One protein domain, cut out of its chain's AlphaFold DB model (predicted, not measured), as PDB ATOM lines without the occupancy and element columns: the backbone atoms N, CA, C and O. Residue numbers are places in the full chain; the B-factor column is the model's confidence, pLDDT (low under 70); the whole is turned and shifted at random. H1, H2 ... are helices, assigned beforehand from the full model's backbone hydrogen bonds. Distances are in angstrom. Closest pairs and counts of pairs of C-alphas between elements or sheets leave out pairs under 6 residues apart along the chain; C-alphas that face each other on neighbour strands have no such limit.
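What this domain is: This is residues 116 to 245 of the 542 residues of an uncharacterized protein of Actinomadura namibiensis (UniProt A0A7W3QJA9). A compact cluster of helices is built round H7, which lies in the middle: the longest helix, H6, runs beside H7 in the opposite direction with H5 folded back on it, while H1 crosses H7 from another side. H2 and H4 pack on H1, the short H3 packs on H4, and the short H8 packs on H7 near the end of the printed part. The printed part has 130 residues with eight named helices, H1 to H8 in order, and no named strand; the class is all helix. It is compact, with a radius of gyration of the C-alphas of 13.6 A, and rounded, with spans of 36 by 34 by 27 A.

Where its parts are: H6, residues 187 to 204, is the longest helix, 25.8 A from C-alpha 187 at (88.232, 162.913, 120.902) to C-alpha 204 at (70.368, 144.721, 116.836). H5 before it is residues 177 to 183, and H7 after it is residues 215 to 226, 16.5 A long. H8 is residues 240 to 244, ending at C-alpha 244 at (78.578, 160.842, 133.804). H1 is residues 118 to 131, 19.5 A long, beginning at C-alpha 118 at (84.526, 137.754, 127.951). H2 is residues 134 to 142, H3 residues 144 to 147, and H4 residues 152 to 164, 18.5 A long.

How they stand to each other: H6 and H5 form a helical hairpin at a shallow tilt of 33 degrees, only just short of steep; their closest C-alphas, of Cys 190 and Ala 178, are 4.5 A apart. H6 and H7 form another, at 18 degrees; H6 touches H7 with residues 190 to 198 alone, closest at Leu 194 and Ala 221, C-alphas 7.1 A apart. H7 touches H8, where the closest C-alphas, of Ala 222 and Val 243, are 4.3 A apart. H1, H4 and H7 make a bundle, three helices that touch one another. H1 and H7 run the same way at a steep tilt of 45 degrees, with the C-alphas of Gly 126 and Ala 219 closest at 4.7 A. H4 and H7 only just touch, with 3 pairs of C-alphas within 8 A, the closest those of Leu 160 and Leu 220 at 7.1 A. H1 touches H4 with residues 118 to 122 alone; the closest C-alphas, of Ala 118 and Ala 154, are 5.3 A apart. H1 and H2 form a helical hairpin, closest at the C-alphas of Gly 128 and Leu 137, 5.9 A. H3 touches H4, closest at the C-alphas of Ile 145 and Arg 158, 6.7 A. H1 and H6 are apart. In H1, H4, H5, H7 and H8 every O i to N i+4 pair is within hydrogen-bond range; H2 has 4 of 5 and H6 13 of 14, and H3 is too short for such a pair.

The domain as a whole: The two C-alphas farthest apart, of Pro 168 and Gly 207, are 36.6 A apart. The links H4 to H5, with 12 residues, and H7 to H8, with 13, are long. The printed part has no cut, its mean pLDDT is 93.5, and no printed residue is under 70.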
ATOM      1  N   PRO A 116      85.252 130.656 132.062       88.88
ATOM      2  CA  PRO A 116      85.499 132.092 132.062       88.88
ATOM      3  C   PRO A 116      85.304 132.684 130.663       88.88
ATOM      4  O   PRO A 116      86.017 132.331 129.726       88.88
ATOM      5  N   ASP A 117      84.363 133.613 130.522       92.50
ATOM      6  CA  ASP A 117      84.013 134.200 129.233       92.50
ATOM      7  C   ASP A 117      84.087 135.733 129.254       92.50
ATOM      8  O   ASP A 117      83.899 136.400 130.280       92.50
ATOM      9  N   ALA A 118      84.376 136.311 128.086       94.19
ATOM     10  CA  ALA A 118      84.526 137.754 127.951       94.19
ATOM     11  C   ALA A 118      83.210 138.509 128.195       94.19
ATOM     12  O   ALA A 118      83.254 139.623 128.705       94.19
ATOM     13  N   GLY A 119      82.049 137.929 127.877       93.69
ATOM     14  CA  GLY A 119      80.747 138.579 128.046       93.69
ATOM     15  C   GLY A 119      80.383 138.786 129.517       93.69
ATOM     16  O   GLY A 119      79.997 139.891 129.917       93.69
ATOM     17  N   SER A 120      80.576 137.760 130.350       94.19
ATOM     18  CA  SER A 120      80.403 137.852 131.804       94.19
ATOM     19  C   SER A 120      81.360 138.874 132.414       94.19
ATOM     20  O   SER A 120      80.938 139.693 133.236       94.19
ATOM     21  N   TRP A 121      82.626 138.882 131.977       96.75
ATOM     22  CA  TRP A 121      83.609 139.863 132.438       96.75
ATOM     23  C   TRP A 121      83.239 141.290 132.019       96.75
ATOM     24  O   TRP A 121      83.237 142.181 132.862       96.75
ATOM     25  N   LEU A 122      82.878 141.514 130.750       96.94
ATOM     26  CA  LEU A 122      82.501 142.825 130.211       96.94
ATOM     27  C   LEU A 122      81.254 143.386 130.901       96.94
ATOM     28  O   LEU A 122      81.217 144.569 131.231       96.94
ATOM     29  N   THR A 123      80.273 142.528 131.193       96.12
ATOM     30  CA  THR A 123      79.085 142.903 131.970       96.12
ATOM     31  C   THR A 123      79.470 143.328 133.387       96.12
ATOM     32  O   THR A 123      79.090 144.412 133.828       96.12
ATOM     33  N   ALA A 124      80.259 142.513 134.098       96.62
ATOM     34  CA  ALA A 124      80.692 142.816 135.463       96.62
ATOM     35  C   ALA A 124      81.562 144.084 135.526       96.62
ATOM     36  O   ALA A 124      81.373 144.929 136.402       96.62
ATOM     37  N   PHE A 125      82.480 144.247 134.573       97.50
ATOM     38  CA  PHE A 125      83.327 145.426 134.446       97.50
ATOM     39  C   PHE A 125      82.497 146.672 134.138       97.50
ATOM     40  O   PHE A 125      82.640 147.681 134.823       97.50
ATOM     41  N   GLY A 126      81.596 146.607 133.156       96.69
ATOM     42  CA  GLY A 126      80.765 147.744 132.780       96.69
ATOM     43  C   GLY A 126      79.864 148.207 133.913       96.69
ATOM     44  O   GLY A 126      79.891 149.388 134.266       96.69
ATOM     45  N   LEU A 127      79.173 147.268 134.566       95.94
ATOM     46  CA  LEU A 127      78.392 147.535 135.772       95.94
ATOM     47  C   LEU A 127      79.254 148.145 136.880       95.94
ATOM     48  O   LEU A 127      78.862 149.148 137.475       95.94
ATOM     49  N   GLY A 128      80.447 147.602 137.131       94.56
ATOM     50  CA  GLY A 128      81.376 148.141 138.124       94.56
ATOM     51  C   GLY A 128      81.810 149.578 137.820       94.56
ATOM     52  O   GLY A 128      81.819 150.418 138.723       94.56
ATOM     53  N   VAL A 129      82.124 149.894 136.557       94.69
ATOM     54  CA  VAL A 129      82.562 151.234 136.125       94.69
ATOM     55  C   VAL A 129      81.457 152.268 136.309       94.69
ATOM     56  O   VAL A 129      81.730 153.345 136.850       94.69
ATOM     57  N   VAL A 130      80.232 151.959 135.870       93.00
ATOM     58  CA  VAL A 130      79.107 152.912 135.905       93.00
ATOM     59  C   VAL A 130      78.499 153.060 137.299       93.00
ATOM     60  O   VAL A 130      77.977 154.124 137.621       93.00
ATOM     61  N   SER A 131      78.594 152.025 138.142       89.56
ATOM     62  CA  SER A 131      78.084 152.041 139.522       89.56
ATOM     63  C   SER A 131      79.112 152.463 140.578       89.56
ATOM     64  O   SER A 131      78.749 152.640 141.739       89.56
ATOM     65  N   GLY A 132      80.379 152.655 140.191       86.88
ATOM     66  CA  GLY A 132      81.439 153.122 141.090       86.88
ATOM     67  C   GLY A 132      81.987 152.053 142.043       86.88
ATOM     68  O   GLY A 132      82.509 152.389 143.103       86.88
ATOM     69  N   GLN A 133      81.894 150.767 141.696       84.44
ATOM     70  CA  GLN A 133      82.359 149.672 142.556       84.44
ATOM     71  C   GLN A 133      83.854 149.376 142.396       84.44
ATOM     72  O   GLN A 133      84.261 148.366 141.818       84.44
ATOM     73  N   GLU A 134      84.695 150.240 142.960       81.81
ATOM     74  CA  GLU A 134      86.155 150.143 142.818       81.81
ATOM     75  C   GLU A 134      86.739 148.813 143.317       81.81
ATOM     76  O   GLU A 134      87.613 148.239 142.666       81.81
ATOM     77  N   ARG A 135      86.233 148.276 144.436       77.44
ATOM     78  CA  ARG A 135      86.710 146.994 144.990       77.44
ATOM     79  C   ARG A 135      86.434 145.816 144.055       77.44
ATOM     80  O   ARG A 135      87.305 144.966 143.875       77.44
ATOM     81  N   ALA A 136      85.241 145.768 143.460       79.88
ATOM     82  CA  ALA A 136      84.884 144.729 142.497       79.88
ATOM     83  C   ALA A 136      85.745 144.844 141.228       79.88
ATOM     84  O   ALA A 136      86.288 143.845 140.754       79.88
ATOM     85  N   LEU A 137      85.948 146.071 140.735       90.56
ATOM     86  CA  LEU A 137      86.767 146.353 139.555       90.56
ATOM     87  C   LEU A 137      88.235 145.958 139.725       90.56
ATOM     88  O   LEU A 137      88.809 145.378 138.803       90.56
ATOM     89  N   ALA A 138      88.838 146.234 140.885       88.56
ATOM     90  CA  ALA A 138      90.239 145.902 141.143       88.56
ATOM     91  C   ALA A 138      90.506 144.404 140.936       88.56
ATOM     92  O   ALA A 138      91.391 144.022 140.173       88.56
ATOM     93  N   ARG A 139      89.670 143.535 141.520       88.38
ATOM     94  CA  ARG A 139      89.808 142.082 141.346       88.38
ATOM     95  C   ARG A 139      89.595 141.644 139.894       88.38
ATOM     96  O   ARG A 139      90.362 140.813 139.404       88.38
ATOM     97  N   LEU A 140      88.586 142.198 139.212       93.44
ATOM     98  CA  LEU A 140      88.288 141.867 137.813       93.44
ATOM     99  C   LEU A 140      89.479 142.164 136.889       93.44
ATOM    100  O   LEU A 140      89.803 141.356 136.017       93.44
ATOM    101  N   VAL A 141      90.129 143.312 137.091       93.56
ATOM    102  CA  VAL A 141      91.250 143.773 136.261       93.56
ATOM    103  C   VAL A 141      92.574 143.107 136.643       93.56
ATOM    104  O   VAL A 141      93.391 142.834 135.768       93.56
ATOM    105  N   ASP A 142      92.803 142.799 137.918       88.81
ATOM    106  CA  ASP A 142      94.092 142.245 138.345       88.81
ATOM    107  C   ASP A 142      94.179 140.725 138.195       88.81
ATOM    108  O   ASP A 142      95.259 140.202 137.893       88.81
ATOM    109  N   VAL A 143      93.068 140.013 138.398       87.62
ATOM    110  CA  VAL A 143      93.033 138.545 138.460       87.62
ATOM    111  C   VAL A 143      92.226 137.974 137.302       87.62
ATOM    112  O   VAL A 143      92.778 137.242 136.478       87.62
ATOM    113  N   SER A 144      90.949 138.339 137.215       89.81
ATOM    114  CA  SER A 144      89.990 137.666 136.337       89.81
ATOM    115  C   SER A 144      90.296 137.826 134.853       89.81
ATOM    116  O   SER A 144      90.208 136.866 134.091       89.81
ATOM    117  N   ILE A 145      90.770 139.005 134.433       93.44
ATOM    118  CA  ILE A 145      91.110 139.270 133.027       93.44
ATOM    119  C   ILE A 145      92.152 138.287 132.457       93.44
ATOM    120  O   ILE A 145      92.186 138.040 131.254       93.44
ATOM    121  N   ARG A 146      93.018 137.707 133.304       91.31
ATOM    122  CA  ARG A 146      94.078 136.781 132.864       91.31
ATOM    123  C   ARG A 146      93.558 135.382 132.550       91.31
ATOM    124  O   ARG A 146      94.291 134.610 131.943       91.31
ATOM    125  N   ARG A 147      92.338 135.065 132.987       91.38
ATOM    126  CA  ARG A 147      91.699 133.756 132.821       91.38
ATOM    127  C   ARG A 147      90.793 133.688 131.590       91.38
ATOM    128  O   ARG A 147      90.280 132.617 131.296       91.38
ATOM    129  N   LEU A 148      90.603 134.805 130.882       93.44
ATOM    130  CA  LEU A 148      89.789 134.842 129.670       93.44
ATOM    131  C   LEU A 148      90.480 134.108 128.507       93.44
ATOM    132  O   LEU A 148      91.670 134.356 128.276       93.44
ATOM    133  N   PRO A 149      89.748 133.271 127.748       92.12
ATOM    134  CA  PRO A 149      90.258 132.632 126.542       92.12
ATOM    135  C   PRO A 149      90.533 133.674 125.453       92.12
ATOM    136  O   PRO A 149      89.868 134.711 125.388       92.12
ATOM    137  N   ASP A 150      91.514 133.409 124.592       91.44
ATOM    138  CA  ASP A 150      91.866 134.331 123.514       91.44
ATOM    139  C   ASP A 150      90.732 134.457 122.487       91.44
ATOM    140  O   ASP A 150      90.081 133.486 122.104       91.44
ATOM    141  N   GLY A 151      90.503 135.686 122.029       93.06
ATOM    142  CA  GLY A 151      89.464 136.012 121.061       93.06
ATOM    143  C   GLY A 151      89.127 137.506 121.057       93.06
ATOM    144  O   GLY A 151      89.622 138.251 121.909       93.06
ATOM    145  N   PRO A 152      88.257 137.960 120.138       92.62
ATOM    146  CA  PRO A 152      87.947 139.384 119.960       92.62
ATOM    147  C   PRO A 152      87.363 140.031 121.223       92.62
ATOM    148  O   PRO A 152      87.765 141.124 121.623       92.62
ATOM    149  N   GLY A 153      86.467 139.320 121.918       93.94
ATOM    150  CA  GLY A 153      85.877 139.793 123.174       93.94
ATOM    151  C   GLY A 153      86.909 139.942 124.295       93.94
ATOM    152  O   GLY A 153      86.880 140.923 125.036       93.94
ATOM    153  N   ALA A 154      87.863 139.012 124.398       95.06
ATOM    154  CA  ALA A 154      88.937 139.097 125.383       95.06
ATOM    155  C   ALA A 154      89.943 140.206 125.041       95.06
ATOM    156  O   ALA A 154      90.409 140.897 125.946       95.06
ATOM    157  N   ALA A 155      90.241 140.427 123.755       96.50
ATOM    158  CA  ALA A 155      91.045 141.565 123.310       96.50
ATOM    159  C   ALA A 155      90.387 142.896 123.710       96.50
ATOM    160  O   ALA A 155      91.034 143.756 124.310       96.50
ATOM    161  N   TYR A 156      89.078 143.030 123.474       96.81
ATOM    162  CA  TYR A 156      88.310 144.209 123.875       96.81
ATOM    163  C   TYR A 156      88.272 144.404 125.402       96.81
ATOM    164  O   TYR A 156      88.555 145.499 125.894       96.81
ATOM    165  N   ALA A 157      88.025 143.338 126.167       96.88
ATOM    166  CA  ALA A 157      88.063 143.358 127.630       96.88
ATOM    167  C   ALA A 157      89.429 143.813 128.176       96.88
ATOM    168  O   ALA A 157      89.495 144.683 129.048       96.88
ATOM    169  N   ARG A 158      90.533 143.282 127.628       96.12
ATOM    170  CA  ARG A 158      91.900 143.683 128.004       96.12
ATOM    171  C   ARG A 158      92.157 145.158 127.685       96.12
ATOM    172  O   ARG A 158      92.726 145.859 128.517       96.12
ATOM    173  N   ALA A 159      91.686 145.651 126.539       96.75
ATOM    174  CA  ALA A 159      91.825 147.055 126.162       96.75
ATOM    175  C   ALA A 159      91.060 148.005 127.108       96.75
ATOM    176  O   ALA A 159      91.589 149.045 127.511       96.75
ATOM    177  N   LEU A 160      89.839 147.640 127.518       96.69
ATOM    178  CA  LEU A 160      89.071 148.382 128.527       96.69
ATOM    179  C   LEU A 160      89.744 148.358 129.905       96.69
ATOM    180  O   LEU A 160      89.807 149.392 130.578       96.69
ATOM    181  N   ALA A 161      90.290 147.209 130.308       95.62
ATOM    182  CA  ALA A 161      91.058 147.080 131.540       95.62
ATOM    183  C   ALA A 161      92.292 148.000 131.524       95.62
ATOM    184  O   ALA A 161      92.482 148.772 132.466       95.62
ATOM    185  N   ASP A 162      93.076 147.999 130.438       95.00
ATOM    186  CA  ASP A 162      94.238 148.883 130.265       95.00
ATOM    187  C   ASP A 162      93.834 150.369 130.319       95.00
ATOM    188  O   ASP A 162      94.487 151.170 130.997       95.00
ATOM    189  N   LEU A 163      92.707 150.749 129.699       94.19
ATOM    190  CA  LEU A 163      92.146 152.099 129.813       94.19
ATOM    191  C   LEU A 163      91.771 152.464 131.255       94.19
ATOM    192  O   LEU A 163      91.990 153.612 131.660       94.19
ATOM    193  N   TRP A 164      91.203 151.534 132.022       93.94
ATOM    194  CA  TRP A 164      90.835 151.750 133.423       93.94
ATOM    195  C   TRP A 164      92.066 151.988 134.301       93.94
ATOM    196  O   TRP A 164      92.136 153.004 134.993       93.94
ATOM    197  N   VAL A 165      93.081 151.122 134.202       93.50
ATOM    198  CA  VAL A 165      94.332 151.249 134.979       93.50
ATOM    199  C   VAL A 165      95.332 152.248 134.390       93.50
ATOM    200  O   VAL A 165      96.445 152.377 134.898       93.50
ATOM    201  N   LYS A 166      94.942 152.980 133.338       92.56
ATOM    202  CA  LYS A 166      95.752 154.009 132.660       92.56
ATOM    203  C   LYS A 166      97.079 153.468 132.098       92.56
ATOM    204  O   LYS A 166      98.096 154.157 132.138       92.56
ATOM    205  N   ARG A 167      97.064 152.248 131.559       92.00
ATOM    206  CA  ARG A 167      98.193 151.627 130.846       92.00
ATOM    207  C   ARG A 167      98.105 151.880 129.333       92.00
ATOM    208  O   ARG A 167      97.027 152.219 128.840       92.00
ATOM    209  N   PRO A 168      99.217 151.729 128.585       91.81
ATOM    210  CA  PRO A 168      99.176 151.706 127.125       91.81
ATOM    211  C   PRO A 168      98.211 150.624 126.631       91.81
ATOM    212  O   PRO A 168      98.317 149.471 127.040       91.81
ATOM    213  N   VAL A 169      97.275 151.013 125.770       94.12
ATOM    214  CA  VAL A 169      96.190 150.144 125.304       94.12
ATOM    215  C   VAL A 169      96.675 149.297 124.133       94.12
ATOM    216  O   VAL A 169      97.130 149.843 123.127       94.12
ATOM    217  N   ARG A 170      96.553 147.972 124.246       92.25
ATOM    218  CA  ARG A 170      96.766 147.052 123.119       92.25
ATOM    219  C   ARG A 170      95.482 146.934 122.301       92.25
ATOM    220  O   ARG A 170      94.413 146.746 122.872       92.25
ATOM    221  N   LEU A 171      95.597 147.068 120.982       92.50
ATOM    222  CA  LEU A 171      94.453 147.129 120.063       92.50
ATOM    223  C   LEU A 171      94.356 145.916 119.125       92.50
ATOM    224  O   LEU A 171      93.405 145.818 118.354       92.50
ATOM    225  N   ASP A 172      95.315 144.990 119.194       92.06
ATOM    226  CA  ASP A 172      95.347 143.804 118.339       92.06
ATOM    227  C   ASP A 172      94.088 142.952 118.553       92.06
ATOM    228  O   ASP A 172      93.790 142.532 119.671       92.06
ATOM    229  N   GLY A 173      93.332 142.718 117.476       90.88
ATOM    230  CA  GLY A 173      92.086 141.947 117.515       90.88
ATOM    231  C   GLY A 173      90.888 142.669 118.147       90.88
ATOM    232  O   GLY A 173      89.872 142.025 118.401       90.88
ATOM    233  N   VAL A 174      90.977 143.980 118.410       95.00
ATOM    234  CA  VAL A 174      89.857 144.762 118.955       95.00
ATOM    235  C   VAL A 174      88.938 145.269 117.840       95.00
ATOM    236  O   VAL A 174      89.370 145.966 116.929       95.00
ATOM    237  N   GLU A 175      87.637 145.011 117.954       93.44
ATOM    238  CA  GLU A 175      86.626 145.428 116.968       93.44
ATOM    239  C   GLU A 175      85.762 146.612 117.460       93.44
ATOM    240  O   GLU A 175      84.537 146.578 117.399       93.44
ATOM    241  N   SER A 176      86.390 147.687 117.955       96.50
ATOM    242  CA  SER A 176      85.700 148.937 118.342       96.50
ATOM    243  C   SER A 176      86.436 150.161 117.801       96.50
ATOM    244  O   SER A 176      87.586 150.431 118.169       96.50
ATOM    245  N   ALA A 177      85.769 150.919 116.930       97.19
ATOM    246  CA  ALA A 177      86.313 152.146 116.356       97.19
ATOM    247  C   ALA A 177      86.409 153.245 117.424       97.19
ATOM    248  O   ALA A 177      87.381 154.009 117.450       97.19
ATOM    249  N   ALA A 178      85.450 153.274 118.354       97.25
ATOM    250  CA  ALA A 178      85.445 154.196 119.481       97.25
ATOM    251  C   ALA A 178      86.662 153.995 120.388       97.25
ATOM    252  O   ALA A 178      87.319 154.973 120.763       97.25
ATOM    253  N   LEU A 179      86.997 152.741 120.701       97.06
ATOM    254  CA  LEU A 179      88.141 152.420 121.548       97.06
ATOM    255  C   LEU A 179      89.471 152.736 120.848       97.06
ATOM    256  O   LEU A 179      90.367 153.307 121.473       97.06
ATOM    257  N   HIS A 180      89.582 152.460 119.544       97.44
ATOM    258  CA  HIS A 180      90.744 152.849 118.739       97.44
ATOM    259  C   HIS A 180      90.971 154.364 118.744       97.44
ATOM    260  O   HIS A 180      92.089 154.828 118.978       97.44
ATOM    261  N   ALA A 181      89.917 155.143 118.496       97.19
ATOM    262  CA  ALA A 181      89.996 156.597 118.496       97.19
ATOM    263  C   ALA A 181      90.361 157.146 119.884       97.19
ATOM    264  O   ALA A 181      91.237 158.007 119.997       97.19
ATOM    265  N   LEU A 182      89.767 156.594 120.949       96.31
ATOM    266  CA  LEU A 182      90.082 156.975 122.326       96.31
ATOM    267  C   LEU A 182      91.547 156.696 122.682       96.31
ATOM    268  O   LEU A 182      92.206 157.558 123.265       96.31
ATOM    269  N   ALA A 183      92.065 155.518 122.320       94.69
ATOM    270  CA  ALA A 183      93.449 155.126 122.575       94.69
ATOM    271  C   ALA A 183      94.462 156.015 121.832       94.69
ATOM    272  O   ALA A 183      95.533 156.299 122.365       94.69
ATOM    273  N   ARG A 184      94.109 156.508 120.637       94.19
ATOM    274  CA  ARG A 184      94.913 157.468 119.856       94.19
ATOM    275  C   ARG A 184      94.773 158.922 120.325       94.19
ATOM    276  O   ARG A 184      95.478 159.788 119.820       94.19
ATOM    277  N   GLY A 185      93.875 159.202 121.271       94.00
ATOM    278  CA  GLY A 185      93.601 160.556 121.761       94.00
ATOM    279  C   GLY A 185      92.710 161.402 120.843       94.00
ATOM    280  O   GLY A 185      92.542 162.595 121.102       94.00
ATOM    281  N   ASP A 186      92.106 160.810 119.809       96.50
ATOM    282  CA  ASP A 186      91.182 161.507 118.913       96.50
ATOM    283  C   ASP A 186      89.781 161.571 119.532       96.50
ATOM    284  O   ASP A 186      88.964 160.650 119.440       96.50
ATOM    285  N   ARG A 187      89.501 162.696 120.196       96.44
ATOM    286  CA  ARG A 187      88.232 162.913 120.902       96.44
ATOM    287  C   ARG A 187      87.036 163.003 119.956       96.44
ATOM    288  O   ARG A 187      85.952 162.565 120.335       96.44
ATOM    289  N   MET A 188      87.206 163.572 118.762       96.00
ATOM    290  CA  MET A 188      86.101 163.777 117.820       96.00
ATOM    291  C   MET A 188      85.736 162.469 117.118       96.00
ATOM    292  O   MET A 188      84.554 162.118 117.047       96.00
ATOM    293  N   ALA A 189      86.742 161.715 116.665       97.44
ATOM    294  CA  ALA A 189      86.516 160.391 116.098       97.44
ATOM    295  C   ALA A 189      85.923 159.441 117.146       97.44
ATOM    296  O   ALA A 189      84.976 158.723 116.842       97.44
ATOM    297  N   CYS A 190      86.384 159.506 118.401       97.62
ATOM    298  CA  CYS A 190      85.812 158.718 119.495       97.62
ATOM    299  C   CYS A 190      84.331 159.053 119.724       97.62
ATOM    300  O   CYS A 190      83.502 158.153 119.799       97.62
ATOM    301  N   ALA A 191      83.975 160.341 119.773       96.56
ATOM    302  CA  ALA A 191      82.589 160.774 119.948       96.56
ATOM    303  C   ALA A 191      81.661 160.354 118.796       96.56
ATOM    304  O   ALA A 191      80.470 160.112 119.001       96.56
ATOM    305  N   THR A 192      82.189 160.306 117.575       97.25
ATOM    306  CA  THR A 192      81.444 159.882 116.384       97.25
ATOM    307  C   THR A 192      81.256 158.371 116.375       97.25
ATOM    308  O   THR A 192      80.118 157.913 116.342       97.25
ATOM    309  N   ALA A 193      82.335 157.613 116.565       97.81
ATOM    310  CA  ALA A 193      82.285 156.158 116.618       97.81
ATOM    311  C   ALA A 193      81.442 155.627 117.791       97.81
ATOM    312  O   ALA A 193      80.755 154.624 117.635       97.81
ATOM    313  N   LEU A 194      81.432 156.308 118.949       97.50
ATOM    314  CA  LEU A 194      80.539 155.944 120.055       97.50
ATOM    315  C   LEU A 194      79.068 156.026 119.636       97.50
ATOM    316  O   LEU A 194      78.324 155.092 119.901       97.50
ATOM    317  N   ARG A 195      78.644 157.103 118.960       96.56
ATOM    318  CA  ARG A 195      77.256 157.226 118.476       96.56
ATOM    319  C   ARG A 195      76.899 156.086 117.524       96.56
ATOM    320  O   ARG A 195      75.914 155.403 117.762       96.56
ATOM    321  N   GLU A 196      77.758 155.811 116.546       96.62
ATOM    322  CA  GLU A 196      77.562 154.717 115.584       96.62
ATOM    323  C   GLU A 196      77.531 153.327 116.248       96.62
ATOM    324  O   GLU A 196      76.813 152.431 115.807       96.62
ATOM    325  N   GLU A 197      78.319 153.100 117.304       97.31
ATOM    326  CA  GLU A 197      78.287 151.855 118.085       97.31
ATOM    327  C   GLU A 197      76.977 151.703 118.875       97.31
ATOM    328  O   GLU A 197      76.390 150.620 118.863       97.31
ATOM    329  N   PHE A 198      76.469 152.778 119.488       96.88
ATOM    330  CA  PHE A 198      75.163 152.762 120.159       96.88
ATOM    331  C   PHE A 198      73.992 152.607 119.178       96.88
ATOM    332  O   PHE A 198      73.049 151.880 119.490       96.88
ATOM    333  N   ASP A 199      74.055 153.228 117.999       95.31
ATOM    334  CA  ASP A 199      73.030 153.084 116.957       95.31
ATOM    335  C   ASP A 199      72.976 151.634 116.448       95.31
ATOM    336  O   ASP A 199      71.907 151.023 116.420       95.31
ATOM    337  N   ARG A 200      74.136 151.015 116.176       95.81
ATOM    338  CA  ARG A 200      74.219 149.588 115.807       95.81
ATOM    339  C   ARG A 200      73.699 148.655 116.899       95.81
ATOM    340  O   ARG A 200      73.130 147.610 116.584       95.81
ATOM    341  N   HIS A 201      73.916 148.989 118.173       94.50
ATOM    342  CA  HIS A 201      73.324 148.233 119.283       94.50
ATOM    343  C   HIS A 201      71.799 148.339 119.261       94.50
ATOM    344  O   HIS A 201      71.122 147.316 119.332       94.50
ATOM    345  N   ALA A 202      71.262 149.552 119.106       93.44
ATOM    346  CA  ALA A 202      69.821 149.788 119.047       93.44
ATOM    347  C   ALA A 202      69.153 149.020 117.891       93.44
ATOM    348  O   ALA A 202      68.101 148.418 118.085       93.44
ATOM    349  N   GLU A 203      69.787 148.972 116.716       93.88
ATOM    350  CA  GLU A 203      69.304 148.215 115.549       93.88
ATOM    351  C   GLU A 203      69.290 146.694 115.766       93.88
ATOM    352  O   GLU A 203      68.447 145.993 115.206       93.88
ATOM    353  N   ARG A 204      70.227 146.164 116.563       93.69
ATOM    354  CA  ARG A 204      70.368 144.721 116.836       93.69
ATOM    355  C   ARG A 204      69.598 144.254 118.066       93.69
ATOM    356  O   ARG A 204      69.504 143.048 118.296       93.69
ATOM    357  N   PHE A 205      69.104 145.179 118.881       94.44
ATOM    358  CA  PHE A 205      68.480 144.857 120.151       94.44
ATOM    359  C   PHE A 205      67.209 144.016 119.955       94.44
ATOM    360  O   PHE A 205      66.224 144.454 119.367       94.44
ATOM    361  N   ALA A 206      67.230 142.796 120.496       91.75
ATOM    362  CA  ALA A 206      66.202 141.779 120.270       91.75
ATOM    363  C   ALA A 206      65.056 141.786 121.305       91.75
ATOM    364  O   ALA A 206      64.280 140.837 121.362       91.75
ATOM    365  N   GLY A 207      64.955 142.817 122.152       92.62
ATOM    366  CA  GLY A 207      63.825 142.990 123.076       92.62
ATOM    367  C   GLY A 207      63.999 142.423 124.489       92.62
ATOM    368  O   GLY A 207      63.164 142.682 125.358       92.62
ATOM    369  N   ARG A 208      65.084 141.692 124.780       95.31
ATOM    370  CA  ARG A 208      65.337 141.143 126.122       95.31
ATOM    371  C   ARG A 208      65.729 142.254 127.106       95.31
ATOM    372  O   ARG A 208      66.810 142.821 127.009       95.31
ATOM    373  N   LEU A 209      64.899 142.502 128.123       95.69
ATOM    374  CA  LEU A 209      65.094 143.591 129.099       95.69
ATOM    375  C   LEU A 209      66.483 143.632 129.755       95.69
ATOM    376  O   LEU A 209      67.094 144.694 129.815       95.69
ATOM    377  N   ALA A 210      67.009 142.494 130.214       95.88
ATOM    378  CA  ALA A 210      68.327 142.442 130.861       95.88
ATOM    379  C   ALA A 210      69.495 142.842 129.927       95.88
ATOM    380  O   ALA A 210      70.585 143.145 130.411       95.88
ATOM    381  N   GLU A 211      69.264 142.854 128.610       95.38
ATOM    382  CA  GLU A 211      70.220 143.238 127.561       95.38
ATOM    383  C   GLU A 211      69.923 144.633 126.978       95.38
ATOM    384  O   GLU A 211      70.579 145.060 126.028       95.38
ATOM    385  N   LEU A 212      68.946 145.369 127.536       96.19
ATOM    386  CA  LEU A 212      68.589 146.710 127.063       96.19
ATOM    387  C   LEU A 212      69.807 147.639 127.065       96.19
ATOM    388  O   LEU A 212      70.000 148.411 126.131       96.19
ATOM    389  N   LEU A 213      70.638 147.566 128.102       96.44
ATOM    390  CA  LEU A 213      71.797 148.434 128.274       96.44
ATOM    391  C   LEU A 213      73.089 147.703 127.861       96.44
ATOM    392  O   LEU A 213      73.417 146.682 128.470       96.44
ATOM    393  N   PRO A 214      73.852 148.212 126.871       96.38
ATOM    394  CA  PRO A 214      75.140 147.645 126.482       96.38
ATOM    395  C   PRO A 214      76.218 148.054 127.492       96.38
ATOM    396  O   PRO A 214      76.858 149.101 127.368       96.38
ATOM    397  N   TRP A 215      76.376 147.261 128.554       96.25
ATOM    398  CA  TRP A 215      77.224 147.590 129.711       96.25
ATOM    399  C   TRP A 215      78.679 147.895 129.354       96.25
ATOM    400  O   TRP A 215      79.298 148.763 129.966       96.25
ATOM    401  N   ASP A 216      79.214 147.220 128.349       95.19
ATOM    402  CA  ASP A 216      80.559 147.405 127.830       95.19
ATOM    403  C   ASP A 216      80.718 148.726 127.052       95.19
ATOM    404  O   ASP A 216      81.670 149.472 127.302       95.19
ATOM    405  N   LEU A 217      79.760 149.076 126.184       96.69
ATOM    406  CA  LEU A 217      79.726 150.377 125.501       96.69
ATOM    407  C   LEU A 217      79.508 151.529 126.488       96.69
ATOM    408  O   LEU A 217      80.130 152.586 126.362       96.69
ATOM    409  N   LEU A 218      78.673 151.328 127.512       96.81
ATOM    410  CA  LEU A 218      78.489 152.286 128.606       96.81
ATOM    411  C   LEU A 218      79.788 152.496 129.394       96.81
ATOM    412  O   LEU A 218      80.132 153.637 129.713       96.81
ATOM    413  N   ALA A 219      80.548 151.426 129.653       96.50
ATOM    414  CA  ALA A 219      81.865 151.509 130.280       96.50
ATOM    415  C   ALA A 219      82.839 152.331 129.430       96.50
ATOM    416  O   ALA A 219      83.509 153.230 129.947       96.50
ATOM    417  N   LEU A 220      82.894 152.057 128.121       97.19
ATOM    418  CA  LEU A 220      83.734 152.793 127.181       97.19
ATOM    419  C   LEU A 220      83.349 154.276 127.133       97.19
ATOM    420  O   LEU A 220      84.224 155.136 127.228       97.19
ATOM    421  N   ALA A 221      82.054 154.589 127.062       96.81
ATOM    422  CA  ALA A 221      81.555 155.960 127.087       96.81
ATOM    423  C   ALA A 221      81.921 156.681 128.396       96.81
ATOM    424  O   ALA A 221      82.398 157.820 128.362       96.81
ATOM    425  N   ALA A 222      81.772 156.023 129.551       95.31
ATOM    426  CA  ALA A 222      82.162 156.579 130.847       95.31
ATOM    427  C   ALA A 222      83.683 156.828 130.931       95.31
ATOM    428  O   ALA A 222      84.132 157.883 131.390       95.31
ATOM    429  N   LEU A 223      84.501 155.897 130.431       95.25
ATOM    430  CA  LEU A 223      85.958 156.045 130.348       95.25
ATOM    431  C   LEU A 223      86.383 157.163 129.385       95.25
ATOM    432  O   LEU A 223      87.313 157.916 129.696       95.25
ATOM    433  N   ALA A 224      85.702 157.300 128.247       95.75
ATOM    434  CA  ALA A 224      85.908 158.379 127.287       95.75
ATOM    435  C   ALA A 224      85.570 159.738 127.917       95.75
ATOM    436  O   ALA A 224      86.357 160.689 127.823       95.75
ATOM    437  N   ARG A 225      84.455 159.816 128.657       94.62
ATOM    438  CA  ARG A 225      84.035 161.021 129.384       94.62
ATOM    439  C   ARG A 225      85.073 161.472 130.406       94.62
ATOM    440  O   ARG A 225      85.409 162.658 130.441       94.62
ATOM    441  N   ARG A 226      85.636 160.537 131.182       92.81
ATOM    442  CA  ARG A 226      86.730 160.798 132.142       92.81
ATOM    443  C   ARG A 226      88.011 161.315 131.472       92.81
ATOM    444  O   ARG A 226      88.820 161.961 132.130       92.81
ATOM    445  N   ARG A 227      88.190 161.069 130.169       92.88
ATOM    446  CA  ARG A 227      89.306 161.565 129.338       92.88
ATOM    447  C   ARG A 227      88.974 162.842 128.550       92.88
ATOM    448  O   ARG A 227      89.758 163.273 127.702       92.88
ATOM    449  N   GLY A 228      87.835 163.471 128.842       94.56
ATOM    450  CA  GLY A 228      87.427 164.744 128.246       94.56
ATOM    451  C   GLY A 228      86.701 164.623 126.904       94.56
ATOM    452  O   GLY A 228      86.503 165.640 126.241       94.56
ATOM    453  N   VAL A 229      86.289 163.420 126.489       94.81
ATOM    454  CA  VAL A 229      85.384 163.257 125.343       94.81
ATOM    455  C   VAL A 229      83.976 163.669 125.773       94.81
ATOM    456  O   VAL A 229      83.471 163.206 126.795       94.81
ATOM    457  N   THR A 230      83.333 164.552 125.009       88.31
ATOM    458  CA  THR A 230      81.938 164.950 125.249       88.31
ATOM    459  C   THR A 230      81.074 164.368 124.146       88.31
ATOM    460  O   THR A 230      81.198 164.772 122.994       88.31
ATOM    461  N   VAL A 231      80.205 163.426 124.500       79.75
ATOM    462  CA  VAL A 231      79.254 162.809 123.572       79.75
ATOM    463  C   VAL A 231      77.860 162.977 124.146       79.75
ATOM    464  O   VAL A 231      77.638 162.700 125.325       79.75
ATOM    465  N   LYS A 232      76.928 163.449 123.319       84.12
ATOM    466  CA  LYS A 232      75.497 163.397 123.610       84.12
ATOM    467  C   LYS A 232      74.910 162.272 122.769       84.12
ATOM    468  O   LYS A 232      74.999 162.329 121.545       84.12
ATOM    469  N   ILE A 233      74.372 161.263 123.439       86.88
ATOM    470  CA  ILE A 233      73.709 160.115 122.823       86.88
ATOM    471  C   ILE A 233      72.278 160.143 123.344       86.88
ATOM    472  O   ILE A 233      72.060 159.975 124.541       86.88
ATOM    473  N   ASP A 234      71.330 160.453 122.465       86.12
ATOM    474  CA  ASP A 234      69.908 160.514 122.805       86.12
ATOM    475  C   ASP A 234      69.272 159.150 122.530       86.12
ATOM    476  O   ASP A 234      68.686 158.903 121.479       86.12
ATOM    477  N   SER A 235      69.512 158.212 123.445       89.62
ATOM    478  CA  SER A 235      69.057 156.830 123.322       89.62
ATOM    479  C   SER A 235      68.749 156.253 124.694       89.62
ATOM    480  O   SER A 235      69.508 156.454 125.643       89.62
ATOM    481  N   VAL A 236      67.676 155.462 124.786       91.50
ATOM    482  CA  VAL A 236      67.360 154.680 125.993       91.50
ATOM    483  C   VAL A 236      68.477 153.684 126.328       91.50
ATOM    484  O   VAL A 236      68.685 153.352 127.487       91.50
ATOM    485  N   HIS A 237      69.264 153.273 125.329       94.75
ATOM    486  CA  HIS A 237      70.434 152.417 125.509       94.75
ATOM    487  C   HIS A 237      71.633 153.162 126.125       94.75
ATOM    488  O   HIS A 237      72.588 152.525 126.564       94.75
ATOM    489  N   CYS A 238      71.602 154.500 126.188       94.75
ATOM    490  CA  CYS A 238      72.673 155.326 126.747       94.75
ATOM    491  C   CYS A 238      72.169 156.362 127.777       94.75
ATOM    492  O   CYS A 238      72.247 157.571 127.537       94.75
ATOM    493  N   PRO A 239      71.682 155.939 128.961       94.12
ATOM    494  CA  PRO A 239      71.281 156.879 130.002       94.12
ATOM    495  C   PRO A 239      72.456 157.757 130.455       94.12
ATOM    496  O   PRO A 239      73.487 157.270 130.930       94.12
ATOM    497  N   SER A 240      72.285 159.078 130.368       91.75
ATOM    498  CA  SER A 240      73.360 160.051 130.630       91.75
ATOM    499  C   SER A 240      74.000 159.926 132.023       91.75
ATOM    500  O   SER A 240      75.204 160.156 132.182       91.75
ATOM    501  N   ARG A 241      73.234 159.517 133.043       93.31
ATOM    502  CA  ARG A 241      73.738 159.332 134.412       93.31
ATOM    503  C   ARG A 241      74.733 158.179 134.554       93.31
ATOM    504  O   ARG A 241      75.660 158.301 135.352       93.31
ATOM    505  N   LEU A 242      74.608 157.124 133.745       93.50
ATOM    506  CA  LEU A 242      75.557 156.001 133.738       93.50
ATOM    507  C   LEU A 242      76.905 156.393 133.120       93.50
ATOM    508  O   LEU A 242      77.950 155.917 133.549       93.50
ATOM    509  N   VAL A 243      76.893 157.311 132.148       92.62
ATOM    510  CA  VAL A 243      78.111 157.809 131.487       92.62
ATOM    511  C   VAL A 243      78.814 158.882 132.324       92.62
ATOM    512  O   VAL A 243      80.042 158.962 132.355       92.62
ATOM    513  N   THR A 244      78.040 159.733 132.998       90.06
ATOM    514  CA  THR A 244      78.578 160.842 133.804       90.06
ATOM    515  C   THR A 244      79.024 160.415 135.198       90.06
ATOM    516  O   THR A 244      79.828 161.122 135.801       90.06
ATOM    517  N   GLY A 245      78.533 159.280 135.704       83.62
ATOM    518  CA  GLY A 245      78.777 158.844 137.078       83.62
ATOM    519  C   GLY A 245      78.057 159.712 138.113       83.62
ATOM    520  O   GLY A 245      78.505 159.797 139.250       83.62
TER     521      GLY A 245